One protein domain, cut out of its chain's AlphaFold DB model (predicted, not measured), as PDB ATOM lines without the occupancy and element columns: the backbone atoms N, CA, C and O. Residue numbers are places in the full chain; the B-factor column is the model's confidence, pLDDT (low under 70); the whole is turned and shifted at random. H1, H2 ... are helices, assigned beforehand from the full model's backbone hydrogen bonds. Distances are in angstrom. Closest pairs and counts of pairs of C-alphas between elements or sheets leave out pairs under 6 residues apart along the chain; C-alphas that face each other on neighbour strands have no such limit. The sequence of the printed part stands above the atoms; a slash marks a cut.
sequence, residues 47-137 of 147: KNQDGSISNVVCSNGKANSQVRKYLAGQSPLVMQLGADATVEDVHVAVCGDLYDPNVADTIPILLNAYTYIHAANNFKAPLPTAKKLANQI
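AT A GLANCE: This is residues 47 to 137 of the 147 residues of an uncharacterized protein of Actinobacteria bacterium (UniProt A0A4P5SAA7). Helix H4 runs through the middle of a rounded body; H1, the short H2 and H5 pack round it, and H3 packs on H2. H1, H3 and H5 run the opposite way to H4. The 91 printed residues, all helix in class, have five named helices, H1 to H5 in order. The whole is compact, radius of gyration of the C-alphas 12.0 A, spans 30 by 28 by 21 A.

HOW THE PARTS SIT: The hub is H4, residues 107 to 121. H1, residues 65 to 71, touches it, closest C-alphas Leu 71 and Ala 113, 6.5 A. H5, residues 130 to 137, forms a hairpin with H4, closest C-alphas Leu 111 and Ala 130, 6.1 A, at a steep tilt of 43 degrees. H2, residues 77 to 80, touches H4, closest C-alphas Val 78 and Tyr 114, 6.0 A. It touches H3, residues 87 to 99, closest C-alphas Leu 77 and Ala 93, 5.0 A. Every O i to N i+4 pair is within hydrogen-bond range in H3, H4 and H5; in H1 1 of 3, and 2 of 4 O i to N i+3 pairs; H2 is too short.

IN THESE COORDINATES: H4 spans 21.0 A from C-alpha 107 at (-15.724, 41.237, -11.661); H3 spans 18.7 A. H5 ends at C-alpha 137, (-14.604, 43.124, -18.950).

THE WHOLE: The printed part has no cut. Residues 104 to 105 are under pLDDT 70.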
ATOM      1  N   LYS A  47     -13.266  33.790   1.225       89.44
ATOM      2  CA  LYS A  47     -13.835  34.966   0.556       89.44
ATOM      3  C   LYS A  47     -13.099  36.214   1.048       89.44
ATOM      4  O   LYS A  47     -12.981  36.410   2.256       89.44
ATOM      5  N   ASN A  48     -12.586  37.003   0.118       89.06
ATOM      6  CA  ASN A  48     -11.903  38.267   0.355       89.06
ATOM      7  C   ASN A  48     -12.915  39.424   0.415       89.06
ATOM      8  O   ASN A  48     -14.100  39.252   0.113       89.06
ATOM      9  N   GLN A  49     -12.448  40.608   0.819       87.56
ATOM     10  CA  GLN A  49     -13.290  41.805   0.957       87.56
ATOM     11  C   GLN A  49     -13.890  42.279  -0.377       87.56
ATOM     12  O   GLN A  49     -14.995  42.802  -0.387       87.56
ATOM     13  N   ASP A  50     -13.198  42.038  -1.491       83.44
ATOM     14  CA  ASP A  50     -13.627  42.352  -2.863       83.44
ATOM     15  C   ASP A  50     -14.571  41.292  -3.468       83.44
ATOM     16  O   ASP A  50     -14.873  41.317  -4.659       83.44
ATOM     17  N   GLY A  51     -14.998  40.310  -2.669       84.69
ATOM     18  CA  GLY A  51     -15.839  39.202  -3.114       84.69
ATOM     19  C   GLY A  51     -15.084  38.064  -3.803       84.69
ATOM     20  O   GLY A  51     -15.670  36.996  -3.991       84.69
ATOM     21  N   SER A  52     -13.791  38.229  -4.106       89.06
ATOM     22  CA  SER A  52     -12.977  37.159  -4.684       89.06
ATOM     23  C   SER A  52     -12.808  35.991  -3.706       89.06
ATOM     24  O   SER A  52     -12.892  36.121  -2.487       89.06
ATOM     25  N   ILE A  53     -12.578  34.807  -4.255       91.88
ATOM     26  CA  ILE A  53     -12.325  33.553  -3.539       91.88
ATOM     27  C   ILE A  53     -10.854  33.154  -3.715       91.88
ATOM     28  O   ILE A  53     -10.350  33.069  -4.832       91.88
ATOM     29  N   SER A  54     -10.150  32.875  -2.623       90.56
ATOM     30  CA  SER A  54      -8.773  32.377  -2.666       90.56
ATOM     31  C   SER A  54      -8.705  30.906  -3.094       90.56
ATOM     32  O   SER A  54      -9.649  30.142  -2.885       90.56
ATOM     33  N   ASN A  55      -7.541  30.473  -3.590       90.12
ATOM     34  CA  ASN A  55      -7.251  29.068  -3.910       90.12
ATOM     35  C   ASN A  55      -8.236  28.439  -4.911       90.12
ATOM     36  O   ASN A  55      -8.635  27.287  -4.741       90.12
ATOM     37  N   VAL A  56      -8.637  29.199  -5.938       92.44
ATOM     38  CA  VAL A  56      -9.523  28.730  -7.024       92.44
ATOM     39  C   VAL A  56      -8.949  27.505  -7.733       92.44
ATOM     40  O   VAL A  56      -9.663  26.539  -8.001       92.44
ATOM     41  N   VAL A  57      -7.644  27.546  -7.990       92.38
ATOM     42  CA  VAL A  57      -6.874  26.485  -8.633       92.38
ATOM     43  C   VAL A  57      -5.831  25.982  -7.650       92.38
ATOM     44  O   VAL A  57      -5.214  26.743  -6.906       92.38
ATOM     45  N   CYS A  58      -5.659  24.675  -7.643       91.06
ATOM     46  CA  CYS A  58      -4.688  23.952  -6.850       91.06
ATOM     47  C   CYS A  58      -3.275  24.086  -7.431       91.06
ATOM     48  O   CYS A  58      -3.094  24.371  -8.613       91.06
ATOM     49  N   SER A  59      -2.245  23.775  -6.642       88.88
ATOM     50  CA  SER A  59      -0.850  23.785  -7.120       88.88
ATOM     51  C   SER A  59      -0.564  22.795  -8.258       88.88
ATOM     52  O   SER A  59       0.418  22.951  -8.972       88.88
ATOM     53  N   ASN A  60      -1.425  21.792  -8.453       87.69
ATOM     54  CA  ASN A  60      -1.366  20.846  -9.571       87.69
ATOM     55  C   ASN A  60      -2.141  21.321 -10.821       87.69
ATOM     56  O   ASN A  60      -2.325  20.532 -11.744       87.69
ATOM     57  N   GLY A  61      -2.650  22.559 -10.832       88.31
ATOM     58  CA  GLY A  61      -3.409  23.134 -11.944       88.31
ATOM     59  C   GLY A  61      -4.881  22.716 -12.023       88.31
ATOM     60  O   GLY A  61      -5.592  23.204 -12.896       88.31
ATOM     61  N   LYS A  62      -5.366  21.846 -11.126       90.88
ATOM     62  CA  LYS A  62      -6.775  21.420 -11.092       90.88
ATOM     63  C   LYS A  62      -7.653  22.422 -10.345       90.88
ATOM     64  O   LYS A  62      -7.178  23.144  -9.471       90.88
ATOM     65  N   ALA A  63      -8.941  22.447 -10.670       92.69
ATOM     66  CA  ALA A  63      -9.916  23.247  -9.937       92.69
ATOM     67  C   ALA A  63     -10.076  22.742  -8.498       92.69
ATOM     68  O   ALA A  63     -10.264  21.547  -8.287       92.69
ATOM     69  N   ASN A  64     -10.068  23.652  -7.522       93.38
ATOM     70  CA  ASN A  64     -10.302  23.305  -6.124       93.38
ATOM     71  C   ASN A  64     -11.782  22.980  -5.907       93.38
ATOM     72  O   ASN A  64     -12.627  23.878  -5.879       93.38
ATOM     73  N   SER A  65     -12.099  21.702  -5.698       90.25
ATOM     74  CA  SER A  65     -13.474  21.202  -5.539       90.25
ATOM     75  C   SER A  65     -14.298  21.941  -4.469       90.25
ATOM     76  O   SER A  65     -15.517  22.085  -4.600       90.25
ATOM     77  N   GLN A  66     -13.650  22.492  -3.436       91.62
ATOM     78  CA  GLN A  66     -14.321  23.246  -2.376       91.62
ATOM     79  C   GLN A  66     -14.792  24.636  -2.811       91.62
ATOM     80  O   GLN A  66     -15.613  25.225  -2.110       91.62
ATOM     81  N   VAL A  67     -14.286  25.182  -3.919       91.44
ATOM     82  CA  VAL A  67     -14.648  26.515  -4.429       91.44
ATOM     83  C   VAL A  67     -16.029  26.500  -5.073       91.44
ATOM     84  O   VAL A  67     -16.763  27.483  -4.970       91.44
ATOM     85  N   ARG A  68     -16.443  25.352  -5.628       89.12
ATOM     86  CA  ARG A  68     -17.744  25.187  -6.286       89.12
ATOM     87  C   ARG A  68     -18.911  25.641  -5.418       89.12
ATOM     88  O   ARG A  68     -19.804  26.301  -5.922       89.12
ATOM     89  N   LYS A  69     -18.896  25.339  -4.115       88.44
ATOM     90  CA  LYS A  69     -19.982  25.726  -3.192       88.44
ATOM     91  C   LYS A  69     -20.103  27.242  -3.001       88.44
ATOM     92  O   LYS A  69     -21.194  27.729  -2.749       88.44
ATOM     93  N   TYR A  70     -18.993  27.976  -3.116       88.06
ATOM     94  CA  TYR A  70     -18.993  29.436  -3.011       88.06
ATOM     95  C   TYR A  70     -19.548  30.059  -4.288       88.06
ATOM     96  O   TYR A  70     -20.375  30.962  -4.222       88.06
ATOM     97  N   LEU A  71     -19.129  29.534  -5.441       87.75
ATOM     98  CA  LEU A  71     -19.579  30.010  -6.747       87.75
ATOM     99  C   LEU A  71     -21.028  29.603  -7.049       87.75
ATOM    100  O   LEU A  71     -21.760  30.380  -7.642       87.75
ATOM    101  N   ALA A  72     -21.479  28.436  -6.584       83.94
ATOM    102  CA  ALA A  72     -22.858  27.971  -6.751       83.94
ATOM    103  C   ALA A  72     -23.890  28.856  -6.035       83.94
ATOM    104  O   ALA A  72     -25.049  28.864  -6.424       83.94
ATOM    105  N   GLY A  73     -23.490  29.609  -5.005       82.06
ATOM    106  CA  GLY A  73     -24.363  30.601  -4.370       82.06
ATOM    107  C   GLY A  73     -24.491  31.909  -5.157       82.06
ATOM    108  O   GLY A  73     -25.305  32.748  -4.798       82.06
ATOM    109  N   GLN A  74     -23.658  32.116  -6.177       82.25
ATOM    110  CA  GLN A  74     -23.679  33.292  -7.055       82.25
ATOM    111  C   GLN A  74     -24.117  32.927  -8.478       82.25
ATOM    112  O   GLN A  74     -24.475  33.804  -9.244       82.25
ATOM    113  N   SER A  75     -24.084  31.633  -8.817       84.00
ATOM    114  CA  SER A  75     -24.549  31.050 -10.078       84.00
ATOM    115  C   SER A  75     -24.164  31.812 -11.356       84.00
ATOM    116  O   SER A  75     -25.016  31.926 -12.236       84.00
ATOM    117  N   PRO A  76     -22.909  32.284 -11.516       88.62
ATOM    118  CA  PRO A  76     -22.527  32.966 -12.745       88.62
ATOM    119  C   PRO A  76     -22.703  32.021 -13.940       88.62
ATOM    120  O   PRO A  76     -22.361  30.837 -13.855       88.62
ATOM    121  N   LEU A  77     -23.229  32.521 -15.052       91.06
ATOM    122  CA  LEU A  77     -23.475  31.802 -16.300       91.06
ATOM    123  C   LEU A  77     -22.224  31.082 -16.805       91.06
ATOM    124  O   LEU A  77     -22.322  29.977 -17.336       91.06
ATOM    125  N   VAL A  78     -21.033  31.634 -16.556       89.44
ATOM    126  CA  VAL A  78     -19.757  30.974 -16.889       89.44
ATOM    127  C   VAL A  78     -19.615  29.596 -16.216       89.44
ATOM    128  O   VAL A  78     -18.974  28.705 -16.773       89.44
ATOM    129  N   MET A  79     -20.255  29.366 -15.060       91.88
ATOM    130  CA  MET A  79     -20.299  28.059 -14.372       91.88
ATOM    131  C   MET A  79     -21.112  26.989 -15.098       91.88
ATOM    132  O   MET A  79     -21.001  25.812 -14.755       91.88
ATOM    133  N   GLN A  80     -21.934  27.384 -16.068       92.25
ATOM    134  CA  GLN A  80     -22.792  26.486 -16.838       92.25
ATOM    135  C   GLN A  80     -22.113  25.997 -18.125       92.25
ATOM    136  O   GLN A  80     -22.636  25.115 -18.800       92.25
ATOM    137  N   LEU A  81     -20.937  26.542 -18.453       91.75
ATOM    138  CA  LEU A  81     -20.188  26.168 -19.646       91.75
ATOM    139  C   LEU A  81     -19.628  24.741 -19.542       91.75
ATOM    140  O   LEU A  81     -19.045  24.344 -18.528       91.75
ATOM    141  N   GLY A  82     -19.795  23.974 -20.620       91.06
ATOM    142  CA  GLY A  82     -19.246  22.624 -20.774       91.06
ATOM    143  C   GLY A  82     -17.791  22.622 -21.251       91.06
ATOM    144  O   GLY A  82     -17.231  23.666 -21.566       91.06
ATOM    145  N   ALA A  83     -17.169  21.440 -21.322       90.69
ATOM    146  CA  ALA A  83     -15.767  21.288 -21.733       90.69
ATOM    147  C   ALA A  83     -15.467  21.706 -23.179       90.69
ATOM    148  O   ALA A  83     -14.329  22.059 -23.482       90.69
ATOM    149  N   ASP A  84     -16.494  21.725 -24.025       89.56
ATOM    150  CA  ASP A  84     -16.408  22.109 -25.433       89.56
ATOM    151  C   ASP A  84     -16.780  23.584 -25.673       89.56
ATOM    152  O   ASP A  84     -17.045  23.976 -26.805       89.56
ATOM    153  N   ALA A  85     -16.826  24.402 -24.613       90.62
ATOM    154  CA  ALA A  85     -17.168  25.817 -24.718       90.62
ATOM    155  C   ALA A  85     -16.195  26.579 -25.632       90.62
ATOM    156  O   ALA A  85     -14.971  26.486 -25.504       90.62
ATOM    157  N   THR A  86     -16.768  27.368 -26.534       90.62
ATOM    158  CA  THR A  86     -16.058  28.235 -27.475       90.62
ATOM    159  C   THR A  86     -15.739  29.602 -26.861       90.62
ATOM    160  O   THR A  86     -16.165  29.932 -25.749       90.62
ATOM    161  N   VAL A  87     -14.972  30.426 -27.584       88.19
ATOM    162  CA  VAL A  87     -14.728  31.828 -27.196       88.19
ATOM    163  C   VAL A  87     -16.047  32.585 -27.109       88.19
ATOM    164  O   VAL A  87     -16.269  33.333 -26.160       88.19
ATOM    165  N   GLU A  88     -16.921  32.357 -28.082       88.50
ATOM    166  CA  GLU A  88     -18.240  32.961 -28.179       88.50
ATOM    167  C   GLU A  88     -19.123  32.570 -26.987       88.50
ATOM    168  O   GLU A  88     -19.733  33.451 -26.385       88.50
ATOM    169  N   ASP A  89     -19.127  31.300 -26.567       91.81
ATOM    170  CA  ASP A  89     -19.897  30.857 -25.392       91.81
ATOM    171  C   ASP A  89     -19.426  31.552 -24.108       91.81
ATOM    172  O   ASP A  89     -20.233  32.011 -23.298       91.81
ATOM    173  N   VAL A  90     -18.103  31.673 -23.935       90.12
ATOM    174  CA  VAL A  90     -17.512  32.413 -22.811       90.12
ATOM    175  C   VAL A  90     -17.916  33.882 -22.863       90.12
ATOM    176  O   VAL A  90     -18.265  34.446 -21.828       90.12
ATOM    177  N   HIS A  91     -17.890  34.506 -24.041       87.81
ATOM    178  CA  HIS A  91     -18.291  35.901 -24.200       87.81
ATOM    179  C   HIS A  91     -19.764  36.115 -23.836       87.81
ATOM    180  O   HIS A  91     -20.060  36.988 -23.023       87.81
ATOM    181  N   VAL A  92     -20.672  35.294 -24.373       89.75
ATOM    182  CA  VAL A  92     -22.112  35.386 -24.089       89.75
ATOM    183  C   VAL A  92     -22.387  35.197 -22.598       89.75
ATOM    184  O   VAL A  92     -23.119  35.994 -22.010       89.75
ATOM    185  N   ALA A  93     -21.768  34.196 -21.968       91.44
ATOM    186  CA  ALA A  93     -21.935  33.938 -20.541       91.44
ATOM    187  C   ALA A  93     -21.440  35.110 -19.679       91.44
ATOM    188  O   ALA A  93     -22.164  35.590 -18.812       91.44
ATOM    189  N   VAL A  94     -20.235  35.618 -19.958       89.00
ATOM    190  CA  VAL A  94     -19.653  36.753 -19.224       89.00
ATOM    191  C   VAL A  94     -20.502  38.010 -19.387       89.00
ATOM    192  O   VAL A  94     -20.717  38.725 -18.416       89.00
ATOM    193  N   CYS A  95     -21.003  38.286 -20.590       87.62
ATOM    194  CA  CYS A  95     -21.865  39.441 -20.812       87.62
ATOM    195  C   CYS A  95     -23.213  39.307 -20.113       87.62
ATOM    196  O   CYS A  95     -23.670  40.274 -19.512       87.62
ATOM    197  N   GLY A  96     -23.827  38.122 -20.133       88.12
ATOM    198  CA  GLY A  96     -25.057  37.880 -19.381       88.12
ATOM    199  C   GLY A  96     -24.864  38.108 -17.879       88.12
ATOM    200  O   GLY A  96     -25.681  38.779 -17.257       88.12
ATOM    201  N   ASP A  97     -23.737  37.652 -17.327       88.38
ATOM    202  CA  ASP A  97     -23.386  37.874 -15.924       88.38
ATOM    203  C   ASP A  97     -23.112  39.348 -15.583       88.38
ATOM    204  O   ASP A  97     -23.440  39.805 -14.489       88.38
ATOM    205  N   LEU A  98     -22.512  40.114 -16.500       84.75
ATOM    206  CA  LEU A  98     -22.241  41.543 -16.293       84.75
ATOM    207  C   LEU A  98     -23.509  42.397 -16.240       84.75
ATOM    208  O   LEU A  98     -23.485  43.472 -15.644       84.75
ATOM    209  N   TYR A  99     -24.597  41.944 -16.863       82.56
ATOM    210  CA  TYR A  99     -25.892  42.620 -16.809       82.56
ATOM    211  C   TYR A  99     -26.835  42.040 -15.748       82.56
ATOM    212  O   TYR A  99     -27.895  42.622 -15.511       82.56
ATOM    213  N   ASP A 100     -26.471  40.931 -15.098       81.31
ATOM    214  CA  ASP A 100     -27.235  40.391 -13.977       81.31
ATOM    215  C   ASP A 100     -26.930  41.207 -12.710       81.31
ATOM    216  O   ASP A 100     -25.812  41.137 -12.198       81.31
ATOM    217  N   PRO A 101     -27.894  41.951 -12.139       73.00
ATOM    218  CA  PRO A 101     -27.662  42.763 -10.943       73.00
ATOM    219  C   PRO A 101     -27.224  41.946  -9.715       73.00
ATOM    220  O   PRO A 101     -26.725  42.520  -8.753       73.00
ATOM    221  N   ASN A 102     -27.390  40.620  -9.721       73.50
ATOM    222  CA  ASN A 102     -26.938  39.742  -8.641       73.50
ATOM    223  C   ASN A 102     -25.456  39.343  -8.760       73.50
ATOM    224  O   ASN A 102     -24.890  38.822  -7.798       73.50
ATOM    225  N   VAL A 103     -24.834  39.563  -9.924       72.62
ATOM    226  CA  VAL A 103     -23.463  39.132 -10.256       72.62
ATOM    227  C   VAL A 103     -22.578  40.311 -10.696       72.62
ATOM    228  O   VAL A 103     -21.380  40.331 -10.389       72.62
ATOM    229  N   ALA A 104     -23.173  41.322 -11.337       59.00
ATOM    230  CA  ALA A 104     -22.536  42.491 -11.945       59.00
ATOM    231  C   ALA A 104     -21.592  43.263 -11.009       59.00
ATOM    232  O   ALA A 104     -20.577  43.797 -11.457       59.00
ATOM    233  N   ASP A 105     -21.857  43.256  -9.702       65.38
ATOM    234  CA  ASP A 105     -21.066  44.012  -8.727       65.38
ATOM    235  C   ASP A 105     -19.711  43.370  -8.384       65.38
ATOM    236  O   ASP A 105     -18.956  43.900  -7.565       65.38
ATOM    237  N   THR A 106     -19.353  42.233  -8.995       76.12
ATOM    238  CA  THR A 106     -18.101  41.542  -8.664       76.12
ATOM    239  C   THR A 106     -17.415  40.889  -9.869       76.12
ATOM    240  O   THR A 106     -17.351  39.666 -10.000       76.12
ATOM    241  N   ILE A 107     -16.738  41.706 -10.688       86.06
ATOM    242  CA  ILE A 107     -15.724  41.237 -11.661       86.06
ATOM    243  C   ILE A 107     -14.806  40.140 -11.068       86.06
ATOM    244  O   ILE A 107     -14.553  39.144 -11.755       86.06
ATOM    245  N   PRO A 108     -14.343  40.223  -9.800       89.00
ATOM    246  CA  PRO A 108     -13.526  39.159  -9.221       89.00
ATOM    247  C   PRO A 108     -14.239  37.801  -9.097       89.00
ATOM    248  O   PRO A 108     -13.587  36.763  -9.212       89.00
ATOM    249  N   ILE A 109     -15.563  37.766  -8.902       90.00
ATOM    250  CA  ILE A 109     -16.338  36.513  -8.877       90.00
ATOM    251  C   ILE A 109     -16.385  35.891 -10.270       90.00
ATOM    252  O   ILE A 109     -16.188  34.681 -10.391       90.00
ATOM    253  N   LEU A 110     -16.548  36.701 -11.320       90.25
ATOM    254  CA  LEU A 110     -16.544  36.213 -12.700       90.25
ATOM    255  C   LEU A 110     -15.202  35.622 -13.107       90.25
ATOM    256  O   LEU A 110     -15.146  34.526 -13.665       90.25
ATOM    257  N   LEU A 111     -14.106  36.295 -12.761       92.12
ATOM    258  CA  LEU A 111     -12.764  35.777 -13.018       92.12
ATOM    259  C   LEU A 111     -12.503  34.476 -12.262       92.12
ATOM    260  O   LEU A 111     -11.895  33.551 -12.805       92.12
ATOM    261  N   ASN A 112     -13.002  34.369 -11.034       93.81
ATOM    262  CA  ASN A 112     -12.900  33.150 -10.249       93.81
ATOM    263  C   ASN A 112     -13.746  32.007 -10.809       93.81
ATOM    264  O   ASN A 112     -13.267  30.875 -10.848       93.81
ATOM    265  N   ALA A 113     -14.965  32.289 -11.264       92.81
ATOM    266  CA  ALA A 113     -15.829  31.318 -11.921       92.81
ATOM    267  C   ALA A 113     -15.212  30.806 -13.221       92.81
ATOM    268  O   ALA A 113     -15.079  29.597 -13.405       92.81
ATOM    269  N   TYR A 114     -14.735  31.724 -14.061       93.50
ATOM    270  CA  TYR A 114     -14.016  31.399 -15.285       93.50
ATOM    271  C   TYR A 114     -12.796  30.521 -15.008       93.50
ATOM    272  O   TYR A 114     -12.639  29.457 -15.600       93.50
ATOM    273  N   THR A 115     -11.951  30.931 -14.063       93.69
ATOM    274  CA  THR A 115     -10.725  30.201 -13.729       93.69
ATOM    275  C   THR A 115     -11.035  28.814 -13.157       93.69
ATOM    276  O   THR A 115     -10.377  27.838 -13.518       93.69
ATOM    277  N   TYR A 116     -12.053  28.705 -12.295       94.44
ATOM    278  CA  TYR A 116     -12.509  27.429 -11.744       94.44
ATOM    279  C   TYR A 116     -12.963  26.482 -12.857       94.44
ATOM    280  O   TYR A 116     -12.487  25.353 -12.932       94.44
ATOM    281  N   ILE A 117     -13.854  26.940 -13.737       92.81
ATOM    282  CA  ILE A 117     -14.412  26.117 -14.812       92.81
ATOM    283  C   ILE A 117     -13.349  25.737 -15.832       92.81
ATOM    284  O   ILE A 117     -13.265  24.571 -16.205       92.81
ATOM    285  N   HIS A 118     -12.488  26.676 -16.220       92.38
ATOM    286  CA  HIS A 118     -11.377  26.399 -17.122       92.38
ATOM    287  C   HIS A 118     -10.485  25.274 -16.581       92.38
ATOM    288  O   HIS A 118     -10.109  24.360 -17.317       92.38
ATOM    289  N   ALA A 119     -10.164  25.313 -15.284       92.25
ATOM    290  CA  ALA A 119      -9.380  24.272 -14.629       92.25
ATOM    291  C   ALA A 119     -10.167  22.960 -14.426       92.25
ATOM    292  O   ALA A 119      -9.572  21.885 -14.457       92.25
ATOM    293  N   ALA A 120     -11.485  23.020 -14.218       92.12
ATOM    294  CA  ALA A 120     -12.333  21.842 -14.018       92.12
ATOM    295  C   ALA A 120     -12.566  21.071 -15.326       92.12
ATOM    296  O   ALA A 120     -12.553  19.840 -15.336       92.12
ATOM    297  N   ASN A 121     -12.733  21.802 -16.425       91.38
ATOM    298  CA  ASN A 121     -13.119  21.266 -17.723       91.38
ATOM    299  C   ASN A 121     -11.939  21.081 -18.691       91.38
ATOM    300  O   ASN A 121     -12.141  20.591 -19.797       91.38
ATOM    301  N   ASN A 122     -10.709  21.425 -18.289       87.75
ATOM    302  CA  ASN A 122      -9.503  21.330 -19.128       87.75
ATOM    303  C   ASN A 122      -9.658  22.045 -20.481       87.75
ATOM    304  O   ASN A 122      -9.285  21.508 -21.525       87.75
ATOM    305  N   PHE A 123     -10.228  23.248 -20.445       83.50
ATOM    306  CA  PHE A 123     -10.449  24.097 -21.610       83.50
ATOM    307  C   PHE A 123      -9.221  24.147 -22.526       83.50
ATOM    308  O   PHE A 123      -8.105  24.454 -22.098       83.50
ATOM    309  N   LYS A 124      -9.435  23.799 -23.798       78.75
ATOM    310  CA  LYS A 124      -8.400  23.825 -24.833       78.75
ATOM    311  C   LYS A 124      -8.395  25.191 -25.510       78.75
ATOM    312  O   LYS A 124      -9.425  25.840 -25.645       78.75
ATOM    313  N   ALA A 125      -7.219  25.629 -25.946       76.69
ATOM    314  CA  ALA A 125      -7.095  26.837 -26.752       76.69
ATOM    315  C   ALA A 125      -7.884  26.696 -28.077       76.69
ATOM    316  O   ALA A 125      -7.959  25.583 -28.603       76.69
ATOM    317  N   PRO A 126      -8.419  27.797 -28.640       72.12
ATOM    318  CA  PRO A 126      -8.151  29.193 -28.288       72.12
ATOM    319  C   PRO A 126      -9.210  29.767 -27.337       72.12
ATOM    320  O   PRO A 126     -10.293  30.099 -27.777       72.12
ATOM    321  N   LEU A 127      -8.902  29.962 -26.053       83.38
ATOM    322  CA  LEU A 127      -9.779  30.665 -25.106       83.38
ATOM    323  C   LEU A 127      -9.020  31.838 -24.462       83.38
ATOM    324  O   LEU A 127      -7.790  31.774 -24.333       83.38
ATOM    325  N   PRO A 128      -9.696  32.948 -24.107       85.31
ATOM    326  CA  PRO A 128      -9.028  34.095 -23.505       85.31
ATOM    327  C   PRO A 128      -8.476  33.733 -22.124       85.31
ATOM    328  O   PRO A 128      -9.163  33.150 -21.302       85.31
ATOM    329  N   THR A 129      -7.239  34.118 -21.812       88.19
ATOM    330  CA  THR A 129      -6.719  33.936 -20.445       88.19
ATOM    331  C   THR A 129      -7.542  34.751 -19.446       88.19
ATOM    332  O   THR A 129      -8.079  35.795 -19.809       88.19
ATOM    333  N   ALA A 130      -7.573  34.361 -18.167       86.06
ATOM    334  CA  ALA A 130      -8.283  35.126 -17.132       86.06
ATOM    335  C   ALA A 130      -7.859  36.611 -17.095       86.06
ATOM    336  O   ALA A 130      -8.693  37.496 -16.940       86.06
ATOM    337  N   LYS A 131      -6.571  36.907 -17.329       86.19
ATOM    338  CA  LYS A 131      -6.063  38.285 -17.458       86.19
ATOM    339  C   LYS A 131      -6.633  39.005 -18.684       86.19
ATOM    340  O   LYS A 131      -7.004  40.170 -18.589       86.19
ATOM    341  N   LYS A 132      -6.685  38.332 -19.839       86.56
ATOM    342  CA  LYS A 132      -7.280  38.897 -21.059       86.56
ATOM    343  C   LYS A 132      -8.773  39.154 -20.853       86.56
ATOM    344  O   LYS A 132      -9.226  40.247 -21.169       86.56
ATOM    345  N   LEU A 133      -9.481  38.203 -20.248       87.38
ATOM    346  CA  LEU A 133     -10.892  38.331 -19.909       87.38
ATOM    347  C   LEU A 133     -11.138  39.517 -18.966       87.38
ATOM    348  O   LEU A 133     -11.995  40.347 -19.247       87.38
ATOM    349  N   ALA A 134     -10.332  39.666 -17.910       86.69
ATOM    350  CA  ALA A 134     -10.411  40.799 -16.986       86.69
ATOM    351  C   ALA A 134     -10.269  42.148 -17.704       86.69
ATOM    352  O   ALA A 134     -11.046  43.070 -17.458       86.69
ATOM    353  N   ASN A 135      -9.299  42.250 -18.619       85.12
ATOM    354  CA  ASN A 135      -9.081  43.460 -19.407       85.12
ATOM    355  C   ASN A 135     -10.260  43.760 -20.339       85.12
ATOM    356  O   ASN A 135     -10.614  44.923 -20.506       85.12
ATOM    357  N   GLN A 136     -10.855  42.729 -20.945       84.19
ATOM    358  CA  GLN A 136     -12.015  42.899 -21.816       84.19
ATOM    359  C   GLN A 136     -13.230  43.391 -21.012       84.19
ATOM    360  O   GLN A 136     -13.808  44.416 -21.367       84.19
ATOM    361  N   ILE A 137     -13.523  42.744 -19.875       83.69
ATOM    362  CA  ILE A 137     -14.604  43.124 -18.950       83.69
ATOM    363  C   ILE A 137     -14.443  44.563 -18.441       83.69
ATOM    364  O   ILE A 137     -15.414  45.309 -18.377       83.69
TER     365      ILE A 137